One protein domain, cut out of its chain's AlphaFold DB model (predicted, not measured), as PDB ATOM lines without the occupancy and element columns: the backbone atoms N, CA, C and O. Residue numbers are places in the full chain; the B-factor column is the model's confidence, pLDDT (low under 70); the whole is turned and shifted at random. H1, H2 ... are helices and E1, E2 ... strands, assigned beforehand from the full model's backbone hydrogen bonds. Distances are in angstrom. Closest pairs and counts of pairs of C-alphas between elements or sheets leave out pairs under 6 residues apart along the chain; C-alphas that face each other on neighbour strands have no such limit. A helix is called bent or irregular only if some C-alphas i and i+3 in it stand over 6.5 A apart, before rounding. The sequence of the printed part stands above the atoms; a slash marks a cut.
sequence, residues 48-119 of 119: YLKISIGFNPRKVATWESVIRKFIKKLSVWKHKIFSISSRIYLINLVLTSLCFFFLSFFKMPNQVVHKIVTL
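What this domain is: This is residues 48 to 119 of the 119 residues of an uncharacterized protein of Cajanus cajan (UniProt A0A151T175). Two long helices, H1 and H2, run opposite ways loosely side by side, with shorter H3 along the first part of H1 and short strand E1 near the end where H1 begins. The printed part has 72 residues, mostly helix, in the order E1, H1, H2, H3. It is only just compact, close to loose, with a radius of gyration of the C-alphas of 13.2 A, and elongated, spanning 41 by 24 by 19 A.

How they stand to each other: E1, residues 51 to 53, pairs with no named strand. H1, residues 60 to 76, has a kink of 28 degrees near residue 67 and is only just irregular, C-alphas 62 and 65 being 6.8 A apart. H2, residues 84 to 103, is close to H1 but not clearly touching: the closest C-alphas, of Leu 74 and Ile 91, are 7.1 A apart, at a shallow tilt of 28 degrees, opposite ways. H3, residues 110 to 117, touches residues 60 to 67 of H1 alone, closest at C-alphas of Val 60 and Val 112, 6.3 A, at a shallow tilt of 7 degrees, the same way. H2 and H3 are apart. Every O i to N i+4 pair is within hydrogen-bond range in H2 and H3, and 10 of 13 in H1.

Where its parts are: E1 begins at C-alpha 51 (27.397, 29.907, 36.052). From first to last C-alpha H1 measures 24.5 A and H2 28.1 A. H3 ends at C-alpha 117 (17.142, 14.749, 26.920).

The domain as a whole: The C-alphas farthest apart, of Gly 54 and Ser 83, are 41.4 A apart. The printed part has no cut, and the three links are short. Residues 78 to 80 have pLDDT under 70.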
ATOM      1  N   TYR A  48      30.503  31.712  39.122       87.19
ATOM      2  CA  TYR A  48      29.675  32.436  40.086       87.19
ATOM      3  C   TYR A  48      28.249  31.899  40.041       87.19
ATOM      4  O   TYR A  48      27.707  31.698  38.964       87.19
ATOM      5  N   LEU A  49      27.656  31.590  41.199       86.38
ATOM      6  CA  LEU A  49      26.307  31.003  41.286       86.38
ATOM      7  C   LEU A  49      26.092  29.782  40.363       86.38
ATOM      8  O   LEU A  49      25.003  29.555  39.852       86.38
ATOM      9  N   LYS A  50      27.138  28.960  40.180       84.31
ATOM     10  CA  LYS A  50      27.178  27.786  39.276       84.31
ATOM     11  C   LYS A  50      27.194  28.118  37.776       84.31
ATOM     12  O   LYS A  50      27.193  27.183  36.980       84.31
ATOM     13  N   ILE A  51      27.297  29.392  37.416       84.38
ATOM     14  CA  ILE A  51      27.397  29.907  36.052       84.38
ATOM     15  C   ILE A  51      28.866  30.214  35.741       84.38
ATOM     16  O   ILE A  51      29.574  30.833  36.537       84.38
ATOM     17  N   SER A  52      29.336  29.748  34.593       87.25
ATOM     18  CA  SER A  52      30.685  29.956  34.067       87.25
ATOM     19  C   SER A  52      30.787  31.314  33.359       87.25
ATOM     20  O   SER A  52      30.412  31.454  32.199       87.25
ATOM     21  N   ILE A  53      31.324  32.323  34.043       86.81
ATOM     22  CA  ILE A  53      31.498  33.682  33.516       86.81
ATOM     23  C   ILE A  53      32.805  33.768  32.721       86.81
ATOM     24  O   ILE A  53      33.868  33.362  33.194       86.81
ATOM     25  N   GLY A  54      32.722  34.312  31.506       86.50
ATOM     26  CA  GLY A  54      33.854  34.456  30.583       86.50
ATOM     27  C   GLY A  54      34.195  33.197  29.783       86.50
ATOM     28  O   GLY A  54      35.084  33.234  28.939       86.50
ATOM     29  N   PHE A  55      33.491  32.086  30.012       85.81
ATOM     30  CA  PHE A  55      33.534  30.942  29.105       85.81
ATOM     31  C   PHE A  55      32.620  31.192  27.898       85.81
ATOM     32  O   PHE A  55      31.667  31.960  27.989       85.81
ATOM     33  N   ASN A  56      32.887  30.531  26.768       86.44
ATOM     34  CA  ASN A  56      32.041  30.650  25.581       86.44
ATOM     35  C   ASN A  56      30.830  29.701  25.689       86.44
ATOM     36  O   ASN A  56      31.004  28.498  25.482       86.44
ATOM     37  N   PRO A  57      29.603  30.203  25.924       83.06
ATOM     38  CA  PRO A  57      28.418  29.359  26.077       83.06
ATOM     39  C   PRO A  57      28.029  28.617  24.791       83.06
ATOM     40  O   PRO A  57      27.242  27.679  24.842       83.06
ATOM     41  N   ARG A  58      28.584  28.976  23.627       83.06
ATOM     42  CA  ARG A  58      28.348  28.240  22.376       83.06
ATOM     43  C   ARG A  58      29.114  26.916  22.316       83.06
ATOM     44  O   ARG A  58      28.760  26.046  21.530       83.06
ATOM     45  N   LYS A  59      30.163  26.745  23.131       85.75
ATOM     46  CA  LYS A  59      30.968  25.517  23.158       85.75
ATOM     47  C   LYS A  59      30.336  24.484  24.086       85.75
ATOM     48  O   LYS A  59      30.123  24.755  25.264       85.75
ATOM     49  N   VAL A  60      30.148  23.260  23.593       83.81
ATOM     50  CA  VAL A  60      29.628  22.132  24.393       83.81
ATOM     51  C   VAL A  60      30.488  21.850  25.627       83.81
ATOM     52  O   VAL A  60      29.947  21.584  26.696       83.81
ATOM     53  N   ALA A  61      31.813  21.986  25.518       84.62
ATOM     54  CA  ALA A  61      32.739  21.782  26.635       84.62
ATOM     55  C   ALA A  61      32.422  22.671  27.855       84.62
ATOM     56  O   ALA A  61      32.570  22.245  28.997       84.62
ATOM     57  N   THR A  62      31.915  23.890  27.637       83.94
ATOM     58  CA  THR A  62      31.520  24.799  28.726       83.94
ATOM     59  C   THR A  62      30.331  24.262  29.526       83.94
ATOM     60  O   THR A  62      30.247  24.491  30.734       83.94
ATOM     61  N   TRP A  63      29.449  23.496  28.886       85.56
ATOM     62  CA  TRP A  63      28.265  22.906  29.508       85.56
ATOM     63  C   TRP A  63      28.544  21.575  30.202       85.56
ATOM     64  O   TRP A  63      27.726  21.119  30.989       85.56
ATOM     65  N   GLU A  64      29.700  20.953  29.994       86.12
ATOM     66  CA  GLU A  64      29.986  19.624  30.538       86.12
ATOM     67  C   GLU A  64      30.028  19.595  32.077       86.12
ATOM     68  O   GLU A  64      29.570  18.641  32.709       86.12
ATOM     69  N   SER A  65      30.525  20.662  32.713       84.19
ATOM     70  CA  SER A  65      30.453  20.813  34.177       84.19
ATOM     71  C   SER A  65      29.006  20.945  34.664       84.19
ATOM     72  O   SER A  65      28.661  20.458  35.742       84.19
ATOM     73  N   VAL A  66      28.153  21.594  33.869       83.88
ATOM     74  CA  VAL A  66      26.731  21.768  34.164       83.88
ATOM     75  C   VAL A  66      26.011  20.427  34.020       83.88
ATOM     76  O   VAL A  66      25.403  19.980  34.989       83.88
ATOM     77  N   ILE A  67      26.178  19.727  32.894       86.12
ATOM     78  CA  ILE A  67      25.613  18.390  32.636       86.12
ATOM     79  C   ILE A  67      26.006  17.405  33.744       86.12
ATOM     80  O   ILE A  67      25.149  16.729  34.303       86.12
ATOM     81  N   ARG A  68      27.279  17.365  34.161       87.75
ATOM     82  CA  ARG A  68      27.710  16.496  35.274       87.75
ATOM     83  C   ARG A  68      26.977  16.792  36.585       87.75
ATOM     84  O   ARG A  68      26.672  15.872  37.339       87.75
ATOM     85  N   LYS A  69      26.660  18.061  36.864       83.94
ATOM     86  CA  LYS A  69      25.849  18.436  38.035       83.94
ATOM     87  C   LYS A  69      24.394  17.990  37.887       83.94
ATOM     88  O   LYS A  69      23.812  17.596  38.895       83.94
ATOM     89  N   PHE A  70      23.829  18.037  36.679       82.94
ATOM     90  CA  PHE A  70      22.504  17.478  36.390       82.94
ATOM     91  C   PHE A  70      22.476  15.976  36.671       82.94
ATOM     92  O   PHE A  70      21.673  15.541  37.489       82.94
ATOM     93  N   ILE A  71      23.417  15.217  36.103       86.06
ATOM     94  CA  ILE A  71      23.532  13.765  36.314       86.06
ATOM     95  C   ILE A  71      23.663  13.444  37.802       86.06
ATOM     96  O   ILE A  71      22.901  12.637  38.322       86.06
ATOM     97  N   LYS A  72      24.574  14.121  38.515       86.62
ATOM     98  CA  LYS A  72      24.774  13.906  39.956       86.62
ATOM     99  C   LYS A  72      23.520  14.220  40.773       86.62
ATOM    100  O   LYS A  72      23.276  13.578  41.788       86.62
ATOM    101  N   LYS A  73      22.744  15.232  40.376       83.06
ATOM    102  CA  LYS A  73      21.472  15.528  41.035       83.06
ATOM    103  C   LYS A  73      20.465  14.429  40.763       83.06
ATOM    104  O   LYS A  73      19.902  13.950  41.730       83.06
ATOM    105  N   LEU A  74      20.270  14.033  39.507       81.69
ATOM    106  CA  LEU A  74      19.289  13.024  39.095       81.69
ATOM    107  C   LEU A  74      19.618  11.629  39.644       81.69
ATOM    108  O   LEU A  74      18.713  10.907  40.051       81.69
ATOM    109  N   SER A  75      20.900  11.274  39.758       82.19
ATOM    110  CA  SER A  75      21.334   9.970  40.271       82.19
ATOM    111  C   SER A  75      20.879   9.709  41.708       82.19
ATOM    112  O   SER A  75      20.585   8.568  42.047       82.19
ATOM    113  N   VAL A  76      20.751  10.752  42.537       79.88
ATOM    114  CA  VAL A  76      20.248  10.637  43.920       79.88
ATOM    115  C   VAL A  76      18.805  10.112  43.957       79.88
ATOM    116  O   VAL A  76      18.441   9.363  44.857       79.88
ATOM    117  N   TRP A  77      17.994  10.437  42.950       72.38
ATOM    118  CA  TRP A  77      16.563  10.100  42.884       72.38
ATOM    119  C   TRP A  77      16.313   8.756  42.205       72.38
ATOM    120  O   TRP A  77      15.179   8.283  42.143       72.38
ATOM    121  N   LYS A  78      17.377   8.121  41.703       66.31
ATOM    122  CA  LYS A  78      17.324   6.766  41.158       66.31
ATOM    123  C   LYS A  78      17.127   5.720  42.266       66.31
ATOM    124  O   LYS A  78      16.711   4.602  41.975       66.31
ATOM    125  N   HIS A  79      17.385   6.078  43.528       65.69
ATOM    126  CA  HIS A  79      17.183   5.199  44.679       65.69
ATOM    127  C   HIS A  79      15.690   4.995  45.012       65.69
ATOM    128  O   HIS A  79      14.864   5.889  44.844       65.69
ATOM    129  N   LYS A  80      15.367   3.779  45.478       60.78
ATOM    130  CA  LYS A  80      14.053   3.091  45.557       60.78
ATOM    131  C   LYS A  80      12.914   3.764  46.357       60.78
ATOM    132  O   LYS A  80      11.912   3.115  46.618       60.78
ATOM    133  N   ILE A  81      13.047   5.025  46.759       70.12
ATOM    134  CA  ILE A  81      12.174   5.665  47.759       70.12
ATOM    135  C   ILE A  81      10.857   6.187  47.145       70.12
ATOM    136  O   ILE A  81       9.878   6.376  47.858       70.12
ATOM    137  N   PHE A  82      10.796   6.387  45.823       73.62
ATOM    138  CA  PHE A  82       9.663   7.051  45.165       73.62
ATOM    139  C   PHE A  82       8.914   6.160  44.167       73.62
ATOM    140  O   PHE A  82       9.515   5.378  43.419       73.62
ATOM    141  N   SER A  83       7.593   6.354  44.094       86.12
ATOM    142  CA  SER A  83       6.735   5.758  43.061       86.12
ATOM    143  C   SER A  83       7.182   6.180  41.653       86.12
ATOM    144  O   SER A  83       7.922   7.153  41.476       86.12
ATOM    145  N   ILE A  84       6.766   5.436  40.622       84.50
ATOM    146  CA  ILE A  84       7.157   5.749  39.238       84.50
ATOM    147  C   ILE A  84       6.659   7.143  38.817       84.50
ATOM    148  O   ILE A  84       7.427   7.935  38.273       84.50
ATOM    149  N   SER A  85       5.413   7.476  39.168       87.69
ATOM    150  CA  SER A  85       4.766   8.741  38.816       87.69
ATOM    151  C   SER A  85       5.440   9.924  39.504       87.69
ATOM    152  O   SER A  85       5.750  10.925  38.857       87.69
ATOM    153  N   SER A  86       5.762   9.786  40.793       85.94
ATOM    154  CA  SER A  86       6.471  10.830  41.536       85.94
ATOM    155  C   SER A  86       7.880  11.051  40.987       85.94
ATOM    156  O   SER A  86       8.312  12.196  40.879       85.94
ATOM    157  N   ARG A  87       8.590   9.989  40.577       84.38
ATOM    158  CA  ARG A  87       9.916  10.117  39.947       84.38
ATOM    159  C   ARG A  87       9.857  10.905  38.645       84.38
ATOM    160  O   ARG A  87      10.654  11.820  38.478       84.38
ATOM    161  N   ILE A  88       8.910  10.596  37.762       86.94
ATOM    162  CA  ILE A  88       8.746  11.306  36.484       86.94
ATOM    163  C   ILE A  88       8.442  12.787  36.729       86.94
ATOM    164  O   ILE A  88       9.093  13.655  36.148       86.94
ATOM    165  N   TYR A  89       7.512  13.084  37.641       88.69
ATOM    166  CA  TYR A  89       7.167  14.460  37.994       88.69
ATOM    167  C   TYR A  89       8.372  15.236  38.544       88.69
ATOM    168  O   TYR A  89       8.665  16.338  38.085       88.69
ATOM    169  N   LEU A  90       9.117  14.645  39.483       84.56
ATOM    170  CA  LEU A  90      10.286  15.275  40.099       84.56
ATOM    171  C   LEU A  90      11.425  15.496  39.102       84.56
ATOM    172  O   LEU A  90      12.036  16.565  39.102       84.56
ATOM    173  N   ILE A  91      11.691  14.521  38.231       85.50
ATOM    174  CA  ILE A  91      12.677  14.654  37.153       85.50
ATOM    175  C   ILE A  91      12.290  15.822  36.245       85.50
ATOM    176  O   ILE A  91      13.124  16.695  35.997       85.50
ATOM    177  N   ASN A  92      11.028  15.885  35.814       87.62
ATOM    178  CA  ASN A  92      10.552  16.948  34.939       87.62
ATOM    179  C   ASN A  92      10.633  18.328  35.614       87.62
ATOM    180  O   ASN A  92      11.141  19.278  35.022       87.62
ATOM    181  N   LEU A  93      10.226  18.436  36.881       88.12
ATOM    182  CA  LEU A  93      10.302  19.672  37.667       88.12
ATOM    183  C   LEU A  93      11.750  20.176  37.810       88.12
ATOM    184  O   LEU A  93      12.045  21.359  37.610       88.12
ATOM    185  N   VAL A  94      12.681  19.281  38.149       85.00
ATOM    186  CA  VAL A  94      14.097  19.620  38.352       85.00
ATOM    187  C   VAL A  94      14.775  19.981  37.033       85.00
ATOM    188  O   VAL A  94      15.504  20.973  36.985       85.00
ATOM    189  N   LEU A  95      14.533  19.220  35.963       85.38
ATOM    190  CA  LEU A  95      15.053  19.537  34.632       85.38
ATOM    191  C   LEU A  95      14.531  20.884  34.148       85.38
ATOM    192  O   LEU A  95      15.331  21.728  33.757       85.38
ATOM    193  N   THR A  96      13.224  21.107  34.244       87.69
ATOM    194  CA  THR A  96      12.568  22.335  33.785       87.69
ATOM    195  C   THR A  96      13.097  23.551  34.541       87.69
ATOM    196  O   THR A  96      13.583  24.495  33.922       87.69
ATOM    197  N   SER A  97      13.117  23.512  35.876       88.62
ATOM    198  CA  SER A  97      13.617  24.627  36.697       88.62
ATOM    199  C   SER A  97      15.094  24.951  36.452       88.62
ATOM    200  O   SER A  97      15.471  26.119  36.352       88.62
ATOM    201  N   LEU A  98      15.953  23.937  36.318       83.62
ATOM    202  CA  LEU A  98      17.371  24.150  36.033       83.62
ATOM    203  C   LEU A  98      17.599  24.627  34.595       83.62
ATOM    204  O   LEU A  98      18.436  25.504  34.384       83.62
ATOM    205  N   CYS A  99      16.873  24.083  33.616       84.75
ATOM    206  CA  CYS A  99      16.948  24.543  32.231       84.75
ATOM    207  C   CYS A  99      16.523  26.006  32.135       84.75
ATOM    208  O   CYS A  99      17.274  26.794  31.573       84.75
ATOM    209  N   PHE A 100      15.409  26.398  32.763       88.50
ATOM    210  CA  PHE A 100      15.005  27.802  32.839       88.50
ATOM    211  C   PHE A 100      16.094  28.676  33.462       88.50
ATOM    212  O   PHE A 100      16.453  29.695  32.880       88.50
ATOM    213  N   PHE A 101      16.695  28.253  34.580       88.06
ATOM    214  CA  PHE A 101      17.780  29.008  35.208       88.06
ATOM    215  C   PHE A 101      18.952  29.266  34.253       88.06
ATOM    216  O   PHE A 101      19.425  30.393  34.173       88.06
ATOM    217  N   PHE A 102      19.430  28.253  33.524       84.19
ATOM    218  CA  PHE A 102      20.573  28.426  32.621       84.19
ATOM    219  C   PHE A 102      20.213  29.136  31.309       84.19
ATOM    220  O   PHE A 102      21.022  29.924  30.812       84.19
ATOM    221  N   LEU A 103      19.016  28.893  30.768       84.81
ATOM    222  CA  LEU A 103      18.532  29.521  29.535       84.81
ATOM    223  C   LEU A 103      18.313  31.029  29.698       84.81
ATOM    224  O   LEU A 103      18.521  31.763  28.735       84.81
ATOM    225  N   SER A 104      18.000  31.503  30.908       87.88
ATOM    226  CA  SER A 104      17.928  32.940  31.206       87.88
ATOM    227  C   SER A 104      19.254  33.680  31.001       87.88
ATOM    228  O   SER A 104      19.242  34.882  30.754       87.88
ATOM    229  N   PHE A 105      20.404  32.998  31.095       85.50
ATOM    230  CA  PHE A 105      21.725  33.622  30.915       85.50
ATOM    231  C   PHE A 105      22.344  33.335  29.549       85.50
ATOM    232  O   PHE A 105      23.027  34.192  28.990       85.50
ATOM    233  N   PHE A 106      22.158  32.123  29.022       86.12
ATOM    234  CA  PHE A 106      22.859  31.666  27.828       86.12
ATOM    235  C   PHE A 106      21.960  30.846  26.909       86.12
ATOM    236  O   PHE A 106      21.266  29.929  27.344       86.12
ATOM    237  N   LYS A 107      22.081  31.086  25.600       85.44
ATOM    238  CA  LYS A 107      21.484  30.207  24.594       85.44
ATOM    239  C   LYS A 107      22.215  28.864  24.588       85.44
ATOM    240  O   LYS A 107      23.417  28.806  24.322       85.44
ATOM    241  N   MET A 108      21.483  27.793  24.881       85.62
ATOM    242  CA  MET A 108      22.033  26.441  24.929       85.62
ATOM    243  C   MET A 108      22.209  25.881  23.507       85.62
ATOM    244  O   MET A 108      21.288  25.994  22.697       85.62
ATOM    245  N   PRO A 109      23.368  25.289  23.165       87.31
ATOM    246  CA  PRO A 109      23.552  24.657  21.863       87.31
ATOM    247  C   PRO A 109      22.736  23.362  21.768       87.31
ATOM    248  O   PRO A 109      22.639  22.610  22.740       87.31
ATOM    249  N   ASN A 110      22.213  23.056  20.577       86.00
ATOM    250  CA  ASN A 110      21.343  21.894  20.345       86.00
ATOM    251  C   ASN A 110      21.986  20.573  20.801       86.00
ATOM    252  O   ASN A 110      21.318  19.725  21.381       86.00
ATOM    253  N   GLN A 111      23.303  20.418  20.635       87.00
ATOM    254  CA  GLN A 111      24.036  19.231  21.097       87.00
ATOM    255  C   GLN A 111      23.937  19.016  22.618       87.00
ATOM    256  O   GLN A 111      23.910  17.878  23.081       87.00
ATOM    257  N   VAL A 112      23.879  20.093  23.407       86.44
ATOM    258  CA  VAL A 112      23.702  20.009  24.864       86.44
ATOM    259  C   VAL A 112      22.256  19.665  25.208       86.44
ATOM    260  O   VAL A 112      22.044  18.854  26.104       86.44
ATOM    261  N   VAL A 113      21.281  20.207  24.467       85.88
ATOM    262  CA  VAL A 113      19.860  19.834  24.602       85.88
ATOM    263  C   VAL A 113      19.692  18.334  24.391       85.88
ATOM    264  O   VAL A 113      19.167  17.660  25.272       85.88
ATOM    265  N   HIS A 114      20.213  17.797  23.283       85.69
ATOM    266  CA  HIS A 114      20.157  16.363  23.002       85.69
ATOM    267  C   HIS A 114      20.789  15.547  24.128       85.69
ATOM    268  O   HIS A 114      20.158  14.625  24.627       85.69
ATOM    269  N   LYS A 115      21.980  15.933  24.606       85.81
ATOM    270  CA  LYS A 115      22.617  15.239  25.732       85.81
ATOM    271  C   LYS A 115      21.752  15.227  26.988       85.81
ATOM    272  O   LYS A 115      21.732  14.197  27.636       85.81
ATOM    273  N   ILE A 116      21.078  16.330  27.326       84.00
ATOM    274  CA  ILE A 116      20.219  16.439  28.518       84.00
ATOM    275  C   ILE A 116      18.953  15.589  28.380       84.00
ATOM    276  O   ILE A 116      18.556  14.953  29.349       84.00
ATOM    277  N   VAL A 117      18.339  15.564  27.196       83.69
ATOM    278  CA  VAL A 117      17.142  14.749  26.920       83.69
ATOM    279  C   VAL A 117      17.457  13.250  26.970       83.69
ATOM    280  O   VAL A 117      16.593  12.461  27.326       83.69
ATOM    281  N   THR A 118      18.688  12.854  26.633       82.62
ATOM    282  CA  THR A 118      19.143  11.452  26.669       82.62
ATOM    283  C   THR A 118      19.697  11.011  28.039       82.62
ATOM    284  O   THR A 118      20.099   9.856  28.165       82.62
ATOM    285  N   LEU A 119      19.764  11.893  29.052       74.94
ATOM    286  CA  LEU A 119      20.223  11.539  30.413       74.94
ATOM    287  C   LEU A 119      19.236  10.632  31.153       74.94
ATOM    288  O   LEU A 119      19.731   9.755  31.899       74.94
TER     289      LEU A 119